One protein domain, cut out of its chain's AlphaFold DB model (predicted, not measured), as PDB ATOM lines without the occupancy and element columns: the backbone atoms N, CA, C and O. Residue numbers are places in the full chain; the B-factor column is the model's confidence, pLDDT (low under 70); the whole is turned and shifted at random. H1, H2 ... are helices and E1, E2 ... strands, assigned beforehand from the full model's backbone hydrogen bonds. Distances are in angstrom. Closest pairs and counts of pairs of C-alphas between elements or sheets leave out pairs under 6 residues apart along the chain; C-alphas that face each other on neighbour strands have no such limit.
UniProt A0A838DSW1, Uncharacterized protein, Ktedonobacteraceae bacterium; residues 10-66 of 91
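Overview. This is residues 10 to 66 of the 91 residues of an uncharacterized protein of Ktedonobacteraceae bacterium (UniProt A0A838DSW1). A small strand hairpin, E1 and E2, makes one side of this domain; H1 starts beside E2, and H3, following E2 directly, packs on H1. H2 is set crosswise near H1, away from E2, and a long link leads from it back to E1. The printed part has 57 residues, with three named helices and two named strands in the order H1, H2, E1, E2, H3. The sheet E1 - E2 is antiparallel and the class is mixed, helices and strands. The whole is compact, with a radius of gyration of the C-alphas of 10.6 A, and rounded, spanning 28 by 23 by 21 A.

Arrangement. Look first at E1, residues 50 to 52, and E2, residues 55 to 59, an antiparallel hairpin at 178 degrees. Here N 55 and O 52 are 2.8 A apart and N 57 and O 50 2.9 A, both within hydrogen-bond range. Residues 10 to 11 also pair with residues 57 to 58 of E2, antiparallel. Next find H1, residues 12 to 22; the closest C-alphas of H1 and E2 are those of Ser 12 and Leu 56, 6.2 A apart. H3, residues 60 to 64, touches H1, with the C-alphas of Leu 19 and Leu 63 closest at 6.8 A. H2, residues 29 to 38, is close to H1 but not clearly touching, the closest C-alphas being Ile 16 and Phe 32 at 6.8 A, and about perpendicular at 89 degrees. H2 is apart from E2 and H3. In H1, H2 and H3 every O i to N i+4 pair is within hydrogen-bond range.

Along the chain. Find C-alpha 12 at (101.260, 89.825, 98.446); from there H1 runs 15.1 A. H2 runs 14.5 A, E1 6.7 A and E2 13.6 A. H3 runs 6.3 A to C-alpha 64 at (114.081, 84.062, 99.611).

Size, cuts and confidence. The C-alphas farthest apart, of Gln 24 and Gly 53, are 30.7 A apart. The printed part has no cut; the link from H2 to E1 is long, with 11 residues. Confidence is low, with pLDDT under 70, at residues 38 to 44 of the model.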
ATOM      1  N   LEU A  10     107.462  94.061  98.611       89.19
ATOM      2  CA  LEU A  10     106.609  93.395  97.647       89.19
ATOM      3  C   LEU A  10     105.199  93.246  98.197       89.19
ATOM      4  O   LEU A  10     104.984  92.745  99.301       89.19
ATOM      5  N   THR A  11     104.208  93.596  97.384       89.81
ATOM      6  CA  THR A  11     102.812  93.249  97.669       89.81
ATOM      7  C   THR A  11     102.640  91.733  97.748       89.81
ATOM      8  O   THR A  11     103.405  90.970  97.159       89.81
ATOM      9  N   SER A  12     101.566  91.266  98.388       87.56
ATOM     10  CA  SER A  12     101.260  89.825  98.446       87.56
ATOM     11  C   SER A  12     101.237  89.151  97.061       87.56
ATOM     12  O   SER A  12     101.667  88.010  96.922       87.56
ATOM     13  N   ARG A  13     100.781  89.852  96.012       88.69
ATOM     14  CA  ARG A  13     100.761  89.316  94.641       88.69
ATOM     15  C   ARG A  13     102.166  89.171  94.054       88.69
ATOM     16  O   ARG A  13     102.432  88.178  93.380       88.69
ATOM     17  N   GLN A  14     103.049  90.137  94.298       90.56
ATOM     18  CA  GLN A  14     104.451  90.057  93.881       90.56
ATOM     19  C   GLN A  14     105.202  88.990  94.681       90.56
ATOM     20  O   GLN A  14     105.913  88.186  94.091       90.56
ATOM     21  N   ALA A  15     104.966  88.911  95.991       89.19
ATOM     22  CA  ALA A  15     105.557  87.895  96.854       89.19
ATOM     23  C   ALA A  15     105.240  86.470  96.373       89.19
ATOM     24  O   ALA A  15     106.129  85.629  96.296       89.19
ATOM     25  N   ILE A  16     103.987  86.210  95.978       89.50
ATOM     26  CA  ILE A  16     103.574  84.919  95.407       89.50
ATOM     27  C   ILE A  16     104.356  84.588  94.131       89.50
ATOM     28  O   ILE A  16     104.774  83.443  93.970       89.50
ATOM     29  N   LYS A  17     104.557  85.565  93.237       89.88
ATOM     30  CA  LYS A  17     105.328  85.362  92.000       89.88
ATOM     31  C   LYS A  17     106.779  85.009  92.308       89.88
ATOM     32  O   LYS A  17     107.237  83.966  91.860       89.88
ATOM     33  N   ILE A  18     107.431  85.795  93.165       89.00
ATOM     34  CA  ILE A  18     108.821  85.553  93.568       89.00
ATOM     35  C   ILE A  18     108.975  84.174  94.205       89.00
ATOM     36  O   ILE A  18     109.911  83.453  93.873       89.00
ATOM     37  N   LEU A  19     108.048  83.759  95.075       87.56
ATOM     38  CA  LEU A  19     108.089  82.416  95.656       87.56
ATOM     39  C   LEU A  19     107.882  81.323  94.612       87.56
ATOM     40  O   LEU A  19     108.551  80.296  94.673       87.56
ATOM     41  N   ALA A  20     106.983  81.535  93.649       89.62
ATOM     42  CA  ALA A  20     106.759  80.574  92.580       89.62
ATOM     43  C   ALA A  20     107.995  80.399  91.688       89.62
ATOM     44  O   ALA A  20     108.347  79.274  91.335       89.62
ATOM     45  N   GLU A  21     108.679  81.498  91.378       89.12
ATOM     46  CA  GLU A  21     109.935  81.504  90.626       89.12
ATOM     47  C   GLU A  21     111.067  80.848  91.429       89.12
ATOM     48  O   GLU A  21     111.732  79.941  90.935       89.12
ATOM     49  N   THR A  22     111.226  81.235  92.698       86.44
ATOM     50  CA  THR A  22     112.285  80.734  93.593       86.44
ATOM     51  C   THR A  22     112.155  79.236  93.840       86.44
ATOM     52  O   THR A  22     113.146  78.510  93.856       86.44
ATOM     53  N   TRP A  23     110.930  78.748  94.028       86.94
ATOM     54  CA  TRP A  23     110.670  77.327  94.247       86.94
ATOM     55  C   TRP A  23     110.505  76.538  92.949       86.94
ATOM     56  O   TRP A  23     110.315  75.326  93.026       86.94
ATOM     57  N   GLN A  24     110.536  77.207  91.788       87.38
ATOM     58  CA  GLN A  24     110.245  76.640  90.466       87.38
ATOM     59  C   GLN A  24     108.927  75.847  90.438       87.38
ATOM     60  O   GLN A  24     108.807  74.795  89.808       87.38
ATOM     61  N   ARG A  25     107.924  76.323  91.186       85.50
ATOM     62  CA  ARG A  25     106.653  75.626  91.423       85.50
ATOM     63  C   ARG A  25     105.509  76.626  91.539       85.50
ATOM     64  O   ARG A  25     105.701  77.706  92.084       85.50
ATOM     65  N   PRO A  26     104.286  76.275  91.115       85.25
ATOM     66  CA  PRO A  26     103.151  77.177  91.248       85.25
ATOM     67  C   PRO A  26     102.811  77.418  92.726       85.25
ATOM     68  O   PRO A  26     102.483  76.489  93.466       85.25
ATOM     69  N   VAL A  27     102.850  78.683  93.150       85.88
ATOM     70  CA  VAL A  27     102.391  79.122  94.475       85.88
ATOM     71  C   VAL A  27     101.035  79.792  94.323       85.88
ATOM     72  O   VAL A  27     100.866  80.731  93.549       85.88
ATOM     73  N   THR A  28     100.045  79.308  95.069       85.81
ATOM     74  CA  THR A  28      98.696  79.888  95.068       85.81
ATOM     75  C   THR A  28      98.514  80.864  96.228       85.81
ATOM     76  O   THR A  28      99.205  80.786  97.248       85.81
ATOM     77  N   ILE A  29      97.509  81.740  96.125       85.19
ATOM     78  CA  ILE A  29      97.089  82.616  97.234       85.19
ATOM     79  C   ILE A  29      96.747  81.786  98.485       85.19
ATOM     80  O   ILE A  29      97.059  82.197  99.603       85.19
ATOM     81  N   ALA A  30      96.140  80.607  98.317       82.25
ATOM     82  CA  ALA A  30      95.807  79.716  99.426       82.25
ATOM     83  C   ALA A  30      97.067  79.186 100.128       82.25
ATOM     84  O   ALA A  30      97.172  79.289 101.351       82.25
ATOM     85  N   SER A  31      98.050  78.699  99.363       80.06
ATOM     86  CA  SER A  31      99.349  78.251  99.886       80.06
ATOM     87  C   SER A  31     100.067  79.380 100.632       80.06
ATOM     88  O   SER A  31     100.560  79.177 101.739       80.06
ATOM     89  N   PHE A  32     100.042  80.595 100.078       83.38
ATOM     90  CA  PHE A  32     100.631  81.775 100.707       83.38
ATOM     91  C   PHE A  32      99.938  82.155 102.027       83.38
ATOM     92  O   PHE A  32     100.591  82.404 103.040       83.38
ATOM     93  N   ARG A  33      98.598  82.105 102.078       81.81
ATOM     94  CA  ARG A  33      97.843  82.292 103.332       81.81
ATOM     95  C   ARG A  33      98.157  81.211 104.369       81.81
ATOM     96  O   ARG A  33      98.186  81.512 105.563       81.81
ATOM     97  N   MET A  34      98.397  79.966 103.946       79.06
ATOM     98  CA  MET A  34      98.794  78.890 104.860       79.06
ATOM     99  C   MET A  34     100.167  79.142 105.488       79.06
ATOM    100  O   MET A  34     100.305  78.910 106.689       79.06
ATOM    101  N   LEU A  35     101.143  79.670 104.735       75.56
ATOM    102  CA  LEU A  35     102.448  80.073 105.288       75.56
ATOM    103  C   LEU A  35     102.265  81.072 106.440       75.56
ATOM    104  O   LEU A  35     102.804  80.878 107.527       75.56
ATOM    105  N   ARG A  36     101.388  82.068 106.257       74.38
ATOM    106  CA  ARG A  36     101.064  83.050 107.305       74.38
ATOM    107  C   ARG A  36     100.424  82.412 108.545       74.38
ATOM    108  O   ARG A  36     100.713  82.836 109.662       74.38
ATOM    109  N   ARG A  37      99.561  81.399 108.381       72.94
ATOM    110  CA  ARG A  37      98.935  80.686 109.515       72.94
ATOM    111  C   ARG A  37      99.929  79.821 110.291       72.94
ATOM    112  O   ARG A  37      99.812  79.737 111.512       72.94
ATOM    113  N   ARG A  38     100.913  79.215 109.614       68.69
ATOM    114  CA  ARG A  38     101.938  78.370 110.253       68.69
ATOM    115  C   ARG A  38     102.836  79.135 111.223       68.69
ATOM    116  O   ARG A  38     103.354  78.518 112.145       68.69
ATOM    117  N   ARG A  39     102.912  80.465 111.112       67.38
ATOM    118  CA  ARG A  39     103.655  81.332 112.041       67.38
ATOM    119  C   ARG A  39     103.287  81.135 113.513       67.38
ATOM    120  O   ARG A  39     104.157  81.265 114.363       67.38
ATOM    121  N   LYS A  40     102.028  80.810 113.837       62.94
ATOM    122  CA  LYS A  40     101.639  80.558 115.239       62.94
ATOM    123  C   LYS A  40     102.421  79.401 115.872       62.94
ATOM    124  O   LYS A  40     102.593  79.406 117.081       62.94
ATOM    125  N   ASN A  41     102.891  78.458 115.058       64.88
ATOM    126  CA  ASN A  41     103.591  77.257 115.505       64.88
ATOM    127  C   ASN A  41     105.069  77.227 115.078       64.88
ATOM    128  O   ASN A  41     105.786  76.323 115.493       64.88
ATOM    129  N   ASP A  42     105.521  78.172 114.246       65.88
ATOM    130  CA  ASP A  42     106.886  78.208 113.720       65.88
ATOM    131  C   ASP A  42     107.383  79.665 113.575       65.88
ATOM    132  O   ASP A  42     106.958  80.377 112.656       65.88
ATOM    133  N   PRO A  43     108.270  80.137 114.472       67.50
ATOM    134  CA  PRO A  43     108.804  81.496 114.434       67.50
ATOM    135  C   PRO A  43     109.771  81.743 113.265       67.50
ATOM    136  O   PRO A  43     110.083  82.900 112.997       67.50
ATOM    137  N   SER A  44     110.211  80.698 112.550       66.50
ATOM    138  CA  SER A  44     111.010  80.839 111.324       66.50
ATOM    139  C   SER A  44     110.170  81.240 110.102       66.50
ATOM    140  O   SER A  44     110.715  81.529 109.037       66.50
ATOM    141  N   MET A  45     108.838  81.294 110.243       70.69
ATOM    142  CA  MET A  45     107.944  81.719 109.167       70.69
ATOM    143  C   MET A  45     107.998  83.240 108.959       70.69
ATOM    144  O   MET A  45     107.946  84.008 109.927       70.69
ATOM    145  N   PRO A  46     108.013  83.696 107.696       72.31
ATOM    146  CA  PRO A  46     108.134  85.106 107.347       72.31
ATOM    147  C   PRO A  46     106.934  85.896 107.883       72.31
ATOM    148  O   PRO A  46     105.778  85.453 107.837       72.31
ATOM    149  N   LYS A  47     107.196  87.111 108.358       79.38
ATOM    150  CA  LYS A  47     106.154  88.099 108.644       79.38
ATOM    151  C   LYS A  47     106.145  89.139 107.523       79.38
ATOM    152  O   LYS A  47     107.203  89.418 106.965       79.38
ATOM    153  N   PRO A  48     104.984  89.729 107.203       85.75
ATOM    154  CA  PRO A  48     104.992  90.944 106.406       85.75
ATOM    155  C   PRO A  48     105.844  91.987 107.139       85.75
ATOM    156  O   PRO A  48     105.742  92.125 108.363       85.75
ATOM    157  N   ALA A  49     106.703  92.686 106.403       86.31
ATOM    158  CA  ALA A  49     107.484  93.786 106.955       86.31
ATOM    159  C   ALA A  49     106.607  94.993 107.268       86.31
ATOM    160  O   ALA A  49     106.878  95.709 108.227       86.31
ATOM    161  N   PHE A  50     105.528  95.167 106.506       85.88
ATOM    162  CA  PHE A  50     104.524  96.186 106.758       85.88
ATOM    163  C   PHE A  50     103.121  95.591 106.645       85.88
ATOM    164  O   PHE A  50     102.835  94.799 105.742       85.88
ATOM    165  N   SER A  51     102.258  95.961 107.586       87.38
ATOM    166  CA  SER A  51     100.870  95.518 107.653       87.38
ATOM    167  C   SER A  51     100.007  96.697 108.075       87.38
ATOM    168  O   SER A  51     100.074  97.101 109.233       87.38
ATOM    169  N   ASP A  52      99.183  97.192 107.160       84.62
ATOM    170  CA  ASP A  52      98.221  98.267 107.407       84.62
ATOM    171  C   ASP A  52      96.866  97.865 106.818       84.62
ATOM    172  O   ASP A  52      96.723  97.723 105.604       84.62
ATOM    173  N   GLY A  53      95.901  97.560 107.690       84.38
ATOM    174  CA  GLY A  53      94.607  97.004 107.287       84.38
ATOM    175  C   GLY A  53      94.752  95.759 106.398       84.38
ATOM    176  O   GLY A  53      95.252  94.717 106.835       84.38
ATOM    177  N   ASP A  54      94.317  95.884 105.143       81.69
ATOM    178  CA  ASP A  54      94.407  94.849 104.104       81.69
ATOM    179  C   ASP A  54      95.726  94.869 103.310       81.69
ATOM    180  O   ASP A  54      96.033  93.926 102.571       81.69
ATOM    181  N   VAL A  55      96.531  95.923 103.455       83.69
ATOM    182  CA  VAL A  55      97.807  96.074 102.756       83.69
ATOM    183  C   VAL A  55      98.893  95.316 103.509       83.69
ATOM    184  O   VAL A  55      99.216  95.606 104.659       83.69
ATOM    185  N   LEU A  56      99.493  94.339 102.826       87.00
ATOM    186  CA  LEU A  56     100.622  93.559 103.327       87.00
ATOM    187  C   LEU A  56     101.800  93.673 102.365       87.00
ATOM    188  O   LEU A  56     101.685  93.255 101.203       87.00
ATOM    189  N   LEU A  57     102.923  94.171 102.880       89.69
ATOM    190  CA  LEU A  57     104.189  94.255 102.159       89.69
ATOM    191  C   LEU A  57     105.223  93.309 102.771       89.69
ATOM    192  O   LEU A  57     105.307  93.147 103.991       89.69
ATOM    193  N   TRP A  58     106.013  92.687 101.908       89.00
ATOM    194  CA  TRP A  58     106.949  91.619 102.235       89.00
ATOM    195  C   TRP A  58     108.332  91.980 101.727       89.00
ATOM    196  O   TRP A  58     108.463  92.404 100.585       89.00
ATOM    197  N   ARG A  59     109.368  91.758 102.534       88.50
ATOM    198  CA  ARG A  59     110.738  91.937 102.058       88.50
ATOM    199  C   ARG A  59     111.110  90.788 101.154       88.50
ATOM    200  O   ARG A  59     110.946  89.624 101.521       88.50
ATOM    201  N   ARG A  60     111.680  91.103  99.999       86.75
ATOM    202  CA  ARG A  60     112.209  90.087  99.087       86.75
ATOM    203  C   ARG A  60     113.235  89.165  99.755       86.75
ATOM    204  O   ARG A  60     113.195  87.958  99.529       86.75
ATOM    205  N   GLY A  61     114.106  89.715 100.606       84.19
ATOM    206  CA  GLY A  61     115.092  88.935 101.363       84.19
ATOM    207  C   GLY A  61     114.444  87.883 102.266       84.19
ATOM    208  O   GLY A  61     114.822  86.713 102.214       84.19
ATOM    209  N   ASP A  62     113.402  88.276 103.007       83.88
ATOM    210  CA  ASP A  62     112.648  87.363 103.873       83.88
ATOM    211  C   ASP A  62     111.971  86.255 103.063       83.88
ATOM    212  O   ASP A  62     111.939  85.111 103.506       83.88
ATOM    213  N   LEU A  63     111.458  86.569 101.866       85.12
ATOM    214  CA  LEU A  63     110.828  85.583 100.982       85.12
ATOM    215  C   LEU A  63     111.821  84.537 100.465       85.12
ATOM    216  O   LEU A  63     111.500  83.349 100.440       85.12
ATOM    217  N   ASN A  64     113.029  84.960 100.095       83.25
ATOM    218  CA  ASN A  64     114.081  84.062  99.611       83.25
ATOM    219  C   ASN A  64     114.591  83.107 100.702       83.25
ATOM    220  O   ASN A  64     115.048  82.008 100.393       83.25
ATOM    221  N   ALA A  65     114.498  83.499 101.975       82.38
ATOM    222  CA  ALA A  65     114.867  82.644 103.101       82.38
ATOM    223  C   ALA A  65     113.851  81.510 103.360       82.38
ATOM    224  O   ALA A  65     114.152  80.560 104.089       82.38
ATOM    225  N   ILE A  66     112.649  81.579 102.770       80.12
ATOM    226  CA  ILE A  66     111.593  80.592 103.000       80.12
ATOM    227  C   ILE A  66     111.883  79.331 102.197       80.12
ATOM    228  O   ILE A  66     111.882  79.317 100.962       80.12
TER     229      ILE A  66